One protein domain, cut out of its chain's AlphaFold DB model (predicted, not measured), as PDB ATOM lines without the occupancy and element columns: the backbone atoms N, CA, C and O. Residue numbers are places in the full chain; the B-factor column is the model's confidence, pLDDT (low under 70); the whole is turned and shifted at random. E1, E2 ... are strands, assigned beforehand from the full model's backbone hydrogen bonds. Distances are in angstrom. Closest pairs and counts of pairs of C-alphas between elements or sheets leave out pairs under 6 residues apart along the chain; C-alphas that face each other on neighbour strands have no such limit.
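Overview. This is residues 130 to 188 of the 188 residues of the protein "DUF2793 domain-containing protein" of Rhodobacteraceae bacterium (UniProt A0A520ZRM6). There is little regular structure here: a long looping stretch, residues 130 to 167, is followed by one small antiparallel hairpin of E1 and E2, with E2 sharply bent. The ends of the long axis lie in the loops at Asp 148 and Gly 164. Of the 59 printed residues, 14 are in the two named strands, E1 then E2, with no named helix; the class is all strand. The whole is compact, with a radius of gyration of the C-alphas of 11.8 A, and elongated, spanning 34 by 21 by 20 A.

Along the chain. The printed part begins at C-alpha 130, (21.639, 44.608, 96.791). E1 is residues 168 to 172, 13.1 A long, beginning at (21.243, 55.323, 85.130). E2 is residues 175 to 183, 15.7 A long, ending at (19.363, 58.622, 88.661).

Arrangement. E1 and E2 form a hairpin over a tight link, antiparallel at 160 degrees. C-alphas 169 and 181 face each other at 4.1 A. N 172 and O 175 are within hydrogen-bond range at 3.0 A, as are N 183 and O 168 at 2.9 A. E2 bends by 93 degrees at residue 179.

Size, cuts and confidence. The C-alphas of Asp 148 and Gly 164 are the two farthest apart, 34.3 A. The printed part has no cut. Residue 143 is under pLDDT 70.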
ATOM      1  N   ASP A 130      20.379  44.026  97.231       92.00
ATOM      2  CA  ASP A 130      21.639  44.608  96.791       92.00
ATOM      3  C   ASP A 130      22.065  43.982  95.465       92.00
ATOM      4  O   ASP A 130      22.127  42.758  95.319       92.00
ATOM      5  N   HIS A 131      22.389  44.827  94.487       92.00
ATOM      6  CA  HIS A 131      22.796  44.384  93.158       92.00
ATOM      7  C   HIS A 131      24.167  44.939  92.786       92.00
ATOM      8  O   HIS A 131      24.389  46.149  92.770       92.00
ATOM      9  N   SER A 132      25.090  44.040  92.447       90.81
ATOM     10  CA  SER A 132      26.416  44.414  91.953       90.81
ATOM     11  C   SER A 132      26.379  44.609  90.442       90.81
ATOM     12  O   SER A 132      26.060  43.683  89.694       90.81
ATOM     13  N   LEU A 133      26.740  45.807  89.978       89.69
ATOM     14  CA  LEU A 133      26.794  46.099  88.547       89.69
ATOM     15  C   LEU A 133      27.963  45.381  87.867       89.69
ATOM     16  O   LEU A 133      29.070  45.294  88.395       89.69
ATOM     17  N   GLN A 134      27.705  44.915  86.648       85.00
ATOM     18  CA  GLN A 134      28.711  44.381  85.733       85.00
ATOM     19  C   GLN A 134      29.008  45.406  84.634       85.00
ATOM     20  O   GLN A 134      28.220  46.325  84.402       85.00
ATOM     21  N   SER A 135      30.138  45.255  83.940       84.69
ATOM     22  CA  SER A 135      30.455  46.102  82.790       84.69
ATOM     23  C   SER A 135      29.426  45.914  81.671       84.69
ATOM     24  O   SER A 135      29.104  44.795  81.278       84.69
ATOM     25  N   GLY A 136      28.915  47.023  81.141       88.56
ATOM     26  CA  GLY A 136      27.913  47.015  80.079       88.56
ATOM     27  C   GLY A 136      26.996  48.232  80.148       88.56
ATOM     28  O   GLY A 136      27.061  49.022  81.084       88.56
ATOM     29  N   SER A 137      26.135  48.380  79.143       87.44
ATOM     30  CA  SER A 137      25.110  49.433  79.095       87.44
ATOM     31  C   SER A 137      23.839  49.080  79.874       87.44
ATOM     32  O   SER A 137      23.004  49.945  80.109       87.44
ATOM     33  N   THR A 138      23.680  47.815  80.265       90.75
ATOM     34  CA  THR A 138      22.522  47.310  81.007       90.75
ATOM     35  C   THR A 138      22.977  46.294  82.041       90.75
ATOM     36  O   THR A 138      23.795  45.430  81.729       90.75
ATOM     37  N   SER A 139      22.395  46.342  83.238       91.50
ATOM     38  CA  SER A 139      22.611  45.337  84.276       91.50
ATOM     39  C   SER A 139      21.264  44.793  84.742       91.50
ATOM     40  O   SER A 139      20.377  45.562  85.103       91.50
ATOM     41  N   VAL A 140      21.089  43.473  84.674       90.69
ATOM     42  CA  VAL A 140      19.822  42.811  85.004       90.69
ATOM     43  C   VAL A 140      19.849  42.377  86.463       90.69
ATOM     44  O   VAL A 140      20.703  41.583  86.850       90.69
ATOM     45  N   VAL A 141      18.887  42.860  87.250       89.31
ATOM     46  CA  VAL A 141      18.670  42.392  88.623       89.31
ATOM     47  C   VAL A 141      17.780  41.152  88.576       89.31
ATOM     48  O   VAL A 141      16.613  41.227  88.184       89.31
ATOM     49  N   THR A 142      18.316  39.989  88.934       82.44
ATOM     50  CA  THR A 142      17.525  38.751  88.968       82.44
ATOM     51  C   THR A 142      16.608  38.714  90.184       82.44
ATOM     52  O   THR A 142      17.023  39.066  91.281       82.44
ATOM     53  N   ALA A 143      15.374  38.242  89.985       69.25
ATOM     54  CA  ALA A 143      14.368  38.017  91.031       69.25
ATOM     55  C   ALA A 143      13.915  39.255  91.843       69.25
ATOM     56  O   ALA A 143      13.263  39.091  92.869       69.25
ATOM     57  N   ALA A 144      14.172  40.482  91.371       77.56
ATOM     58  CA  ALA A 144      13.728  41.694  92.072       77.56
ATOM     59  C   ALA A 144      12.195  41.860  92.105       77.56
ATOM     60  O   ALA A 144      11.645  42.412  93.054       77.56
ATOM     61  N   ILE A 145      11.499  41.391  91.064       87.38
ATOM     62  CA  ILE A 145      10.040  41.478  90.944       87.38
ATOM     63  C   ILE A 145       9.498  40.052  90.782       87.38
ATOM     64  O   ILE A 145       9.821  39.404  89.782       87.38
ATOM     65  N   PRO A 146       8.697  39.547  91.737       86.06
ATOM     66  CA  PRO A 146       8.038  38.255  91.600       86.06
ATOM     67  C   PRO A 146       7.123  38.203  90.370       86.06
ATOM     68  O   PRO A 146       6.565  39.219  89.949       86.06
ATOM     69  N   GLY A 147       6.940  37.003  89.817       85.12
ATOM     70  CA  GLY A 147       5.915  36.771  88.799       85.12
ATOM     71  C   GLY A 147       4.527  37.153  89.320       85.12
ATOM     72  O   GLY A 147       4.257  37.024  90.512       85.12
ATOM     73  N   ASP A 148       3.676  37.656  88.426       84.25
ATOM     74  CA  ASP A 148       2.276  38.016  88.706       84.25
ATOM     75  C   ASP A 148       2.068  39.083  89.803       84.25
ATOM     76  O   ASP A 148       0.962  39.262  90.315       84.25
ATOM     77  N   ALA A 149       3.113  39.843  90.143       89.38
ATOM     78  CA  ALA A 149       3.028  40.932  91.108       89.38
ATOM     79  C   ALA A 149       2.487  42.231  90.484       89.38
ATOM     80  O   ALA A 149       2.878  42.640  89.387       89.38
ATOM     81  N   LEU A 150       1.651  42.946  91.243       90.25
ATOM     82  CA  LEU A 150       1.366  44.356  90.989       90.25
ATOM     83  C   LEU A 150       2.470  45.207  91.630       90.25
ATOM     84  O   LEU A 150       2.651  45.184  92.845       90.25
ATOM     85  N   VAL A 151       3.189  45.980  90.818       92.12
ATOM     86  CA  VAL A 151       4.276  46.846  91.289       92.12
ATOM     87  C   VAL A 151       3.753  48.263  91.503       92.12
ATOM     88  O   VAL A 151       3.399  48.941  90.540       92.12
ATOM     89  N   TYR A 152       3.729  48.718  92.757       90.31
ATOM     90  CA  TYR A 152       3.378  50.104  93.101       90.31
ATOM     91  C   TYR A 152       4.497  51.089  92.756       90.31
ATOM     92  O   TYR A 152       4.233  52.209  92.326       90.31
ATOM     93  N   GLY A 153       5.747  50.664  92.923       90.19
ATOM     94  CA  GLY A 153       6.922  51.455  92.606       90.19
ATOM     95  C   GLY A 153       8.192  50.638  92.782       90.19
ATOM     96  O   GLY A 153       8.205  49.630  93.487       90.19
ATOM     97  N   VAL A 154       9.255  51.087  92.127       92.75
ATOM     98  CA  VAL A 154      10.616  50.594  92.332       92.75
ATOM     99  C   VAL A 154      11.482  51.820  92.549       92.75
ATOM    100  O   VAL A 154      11.353  52.807  91.829       92.75
ATOM    101  N   THR A 155      12.349  51.757  93.547       91.62
ATOM    102  CA  THR A 155      13.382  52.759  93.783       91.62
ATOM    103  C   THR A 155      14.718  52.047  93.917       91.62
ATOM    104  O   THR A 155      14.758  50.849  94.195       91.62
ATOM    105  N   ALA A 156      15.808  52.773  93.705       91.44
ATOM    106  CA  ALA A 156      17.146  52.279  93.973       91.44
ATOM    107  C   ALA A 156      17.946  53.358  94.687       91.44
ATOM    108  O   ALA A 156      17.739  54.554  94.478       91.44
ATOM    109  N   ARG A 157      18.888  52.907  95.506       93.56
ATOM    110  CA  ARG A 157      19.860  53.755  96.179       93.56
ATOM    111  C   ARG A 157      21.254  53.310  95.777       93.56
ATOM    112  O   ARG A 157      21.541  52.115  95.760       93.56
ATOM    113  N   VAL A 158      22.127  54.264  95.473       94.50
ATOM    114  CA  VAL A 158      23.526  53.952  95.183       94.50
ATOM    115  C   VAL A 158      24.263  53.764  96.505       94.50
ATOM    116  O   VAL A 158      24.430  54.708  97.275       94.50
ATOM    117  N   ILE A 159      24.705  52.535  96.771       93.88
ATOM    118  CA  ILE A 159      25.439  52.180  97.998       93.88
ATOM    119  C   ILE A 159      26.938  52.467  97.823       93.88
ATOM    120  O   ILE A 159      27.593  52.996  98.721       93.88
ATOM    121  N   SER A 160      27.478  52.205  96.633       93.19
ATOM    122  CA  SER A 160      28.853  52.517  96.240       93.19
ATOM    123  C   SER A 160      28.859  53.295  94.926       93.19
ATOM    124  O   SER A 160      28.122  52.952  94.006       93.19
ATOM    125  N   THR A 161      29.670  54.355  94.840       92.81
ATOM    126  CA  THR A 161      29.735  55.216  93.649       92.81
ATOM    127  C   THR A 161      29.963  54.396  92.381       92.81
ATOM    128  O   THR A 161      30.924  53.629  92.284       92.81
ATOM    129  N   LEU A 162      29.095  54.599  91.391       90.50
ATOM    130  CA  LEU A 162      29.152  53.893  90.119       90.50
ATOM    131  C   LEU A 162      30.139  54.597  89.181       90.50
ATOM    132  O   LEU A 162      30.036  55.796  88.927       90.50
ATOM    133  N   GLY A 163      31.109  53.848  88.659       88.44
ATOM    134  CA  GLY A 163      32.066  54.342  87.667       88.44
ATOM    135  C   GLY A 163      31.579  54.139  86.229       88.44
ATOM    136  O   GLY A 163      30.848  53.198  85.937       88.44
ATOM    137  N   GLY A 164      32.024  55.000  85.309       88.06
ATOM    138  CA  GLY A 164      31.828  54.828  83.861       88.06
ATOM    139  C   GLY A 164      30.479  55.298  83.298       88.06
ATOM    140  O   GLY A 164      30.379  55.493  82.090       88.06
ATOM    141  N   ALA A 165      29.482  55.549  84.147       88.38
ATOM    142  CA  ALA A 165      28.207  56.162  83.775       88.38
ATOM    143  C   ALA A 165      28.058  57.548  84.425       88.38
ATOM    144  O   ALA A 165      28.623  57.806  85.485       88.38
ATOM    145  N   THR A 166      27.294  58.446  83.800       92.31
ATOM    146  CA  THR A 166      26.919  59.750  84.387       92.31
ATOM    147  C   THR A 166      25.564  59.704  85.089       92.31
ATOM    148  O   THR A 166      25.309  60.498  85.991       92.31
ATOM    149  N   SER A 167      24.702  58.777  84.672       94.06
ATOM    150  CA  SER A 167      23.393  58.492  85.257       94.06
ATOM    151  C   SER A 167      22.944  57.080  84.874       94.06
ATOM    152  O   SER A 167      23.552  56.464  83.992       94.06
ATOM    153  N   PHE A 168      21.895  56.575  85.516       94.00
ATOM    154  CA  PHE A 168      21.243  55.323  85.130       94.00
ATOM    155  C   PHE A 168      19.716  55.439  85.172       94.00
ATOM    156  O   PHE A 168      19.160  56.308  85.845       94.00
ATOM    157  N   ASP A 169      19.045  54.532  84.465       94.94
ATOM    158  CA  ASP A 169      17.587  54.413  84.436       94.94
ATOM    159  C   ASP A 169      17.149  53.112  85.120       94.94
ATOM    160  O   ASP A 169      17.897  52.131  85.155       94.94
ATOM    161  N   LEU A 170      15.923  53.095  85.647       94.12
ATOM    162  CA  LEU A 170      15.302  51.908  86.231       94.12
ATOM    163  C   LEU A 170      14.081  51.498  85.417       94.12
ATOM    164  O   LEU A 170      13.138  52.271  85.215       94.12
ATOM    165  N   GLY A 171      14.048  50.237  85.006       93.19
ATOM    166  CA  GLY A 171      12.954  49.729  84.204       93.19
ATOM    167  C   GLY A 171      12.958  48.223  84.054       93.19
ATOM    168  O   GLY A 171      13.608  47.492  84.795       93.19
ATOM    169  N   VAL A 172      12.184  47.767  83.080       91.56
ATOM    170  CA  VAL A 172      12.014  46.353  82.739       91.56
ATOM    171  C   VAL A 172      12.355  46.142  81.271       91.56
ATOM    172  O   VAL A 172      12.459  47.097  80.498       91.56
ATOM    173  N   SER A 173      12.482  44.881  80.861       88.44
ATOM    174  CA  SER A 173      12.595  44.551  79.440       88.44
ATOM    175  C   SER A 173      11.435  45.175  78.651       88.44
ATOM    176  O   SER A 173      10.274  45.061  79.044       88.44
ATOM    177  N   GLY A 174      11.756  45.889  77.571       89.88
ATOM    178  CA  GLY A 174      10.787  46.625  76.751       89.88
ATOM    179  C   GLY A 174      10.439  48.041  77.236       89.88
ATOM    180  O   GLY A 174       9.795  48.774  76.493       89.88
ATOM    181  N   SER A 175      10.873  48.459  78.431       92.75
ATOM    182  CA  SER A 175      10.695  49.831  78.935       92.75
ATOM    183  C   SER A 175      11.770  50.166  79.975       92.75
ATOM    184  O   SER A 175      11.562  49.986  81.178       92.75
ATOM    185  N   SER A 176      12.922  50.662  79.515       92.38
ATOM    186  CA  SER A 176      14.129  50.878  80.334       92.38
ATOM    187  C   SER A 176      13.997  51.944  81.423       92.38
ATOM    188  O   SER A 176      14.751  51.908  82.383       92.38
ATOM    189  N   ASN A 177      13.030  52.852  81.302       93.50
ATOM    190  CA  ASN A 177      12.789  53.958  82.233       93.50
ATOM    191  C   ASN A 177      11.451  53.844  82.982       93.50
ATOM    192  O   ASN A 177      10.952  54.836  83.514       93.50
ATOM    193  N   ARG A 178      10.829  52.656  82.994       94.00
ATOM    194  CA  ARG A 178       9.480  52.444  83.552       94.00
ATOM    195  C   ARG A 178       9.327  52.954  84.990       94.00
ATOM    196  O   ARG A 178       8.233  53.373  85.358       94.00
ATOM    197  N   TYR A 179      10.388  52.887  85.789       94.06
ATOM    198  CA  TYR A 179      10.382  53.252  87.206       94.06
ATOM    199  C   TYR A 179      11.229  54.490  87.519       94.06
ATOM    200  O   TYR A 179      11.359  54.873  88.676       94.06
ATOM    201  N   GLY A 180      11.783  55.137  86.494       93.81
ATOM    202  CA  GLY A 180      12.544  56.370  86.624       93.81
ATOM    203  C   GLY A 180      13.727  56.425  85.668       93.81
ATOM    204  O   GLY A 180      14.179  55.407  85.139       93.81
ATOM    205  N   SER A 181      14.226  57.637  85.455       94.88
ATOM    206  CA  SER A 181      15.361  57.908  84.579       94.88
ATOM    207  C   SER A 181      16.269  58.978  85.157       94.88
ATOM    208  O   SER A 181      15.793  59.871  85.860       94.88
ATOM    209  N   GLY A 182      17.549  58.940  84.791       94.00
ATOM    210  CA  GLY A 182      18.514  59.970  85.168       94.00
ATOM    211  C   GLY A 182      18.913  59.944  86.645       94.00
ATOM    212  O   GLY A 182      19.258  60.987  87.200       94.00
ATOM    213  N   PHE A 183      18.868  58.778  87.294       94.00
ATOM    214  CA  PHE A 183      19.363  58.622  88.661       94.00
ATOM    215  C   PHE A 183      20.867  58.905  88.722       94.00
ATOM    216  O   PHE A 183      21.622  58.523  87.825       94.00
ATOM    217  N   GLY A 184      21.304  59.595  89.778       94.00
ATOM    218  CA  GLY A 184      22.710  59.937  89.985       94.00
ATOM    219  C   GLY A 184      23.570  58.713  90.303       94.00
ATOM    220  O   GLY A 184      23.078  57.706  90.789       94.00
ATOM    221  N   VAL A 185      24.874  58.814  90.048       94.56
ATOM    222  CA  VAL A 185      25.847  57.717  90.245       94.56
ATOM    223  C   VAL A 185      26.664  57.828  91.534       94.56
ATOM    224  O   VAL A 185      27.485  56.959  91.822       94.56
ATOM    225  N   ALA A 186      26.478  58.903  92.301       93.94
ATOM    226  CA  ALA A 186      27.146  59.102  93.582       93.94
ATOM    227  C   ALA A 186      26.411  58.344  94.692       93.94
ATOM    228  O   ALA A 186      25.188  58.239  94.646       93.94
ATOM    229  N   THR A 187      27.142  57.866  95.701       92.81
ATOM    230  CA  THR A 187      26.530  57.298  96.907       92.81
ATOM    231  C   THR A 187      25.582  58.311  97.555       92.81
ATOM    232  O   THR A 187      25.993  59.434  97.854       92.81
ATOM    233  N   GLY A 188      24.331  57.912  97.785       83.31
ATOM    234  CA  GLY A 188      23.281  58.813  98.263       83.31
ATOM    235  C   GLY A 188      21.924  58.159  98.249       83.31
ATOM    236  O   GLY A 188      21.460  57.812  97.145       83.31
TER     237      GLY A 188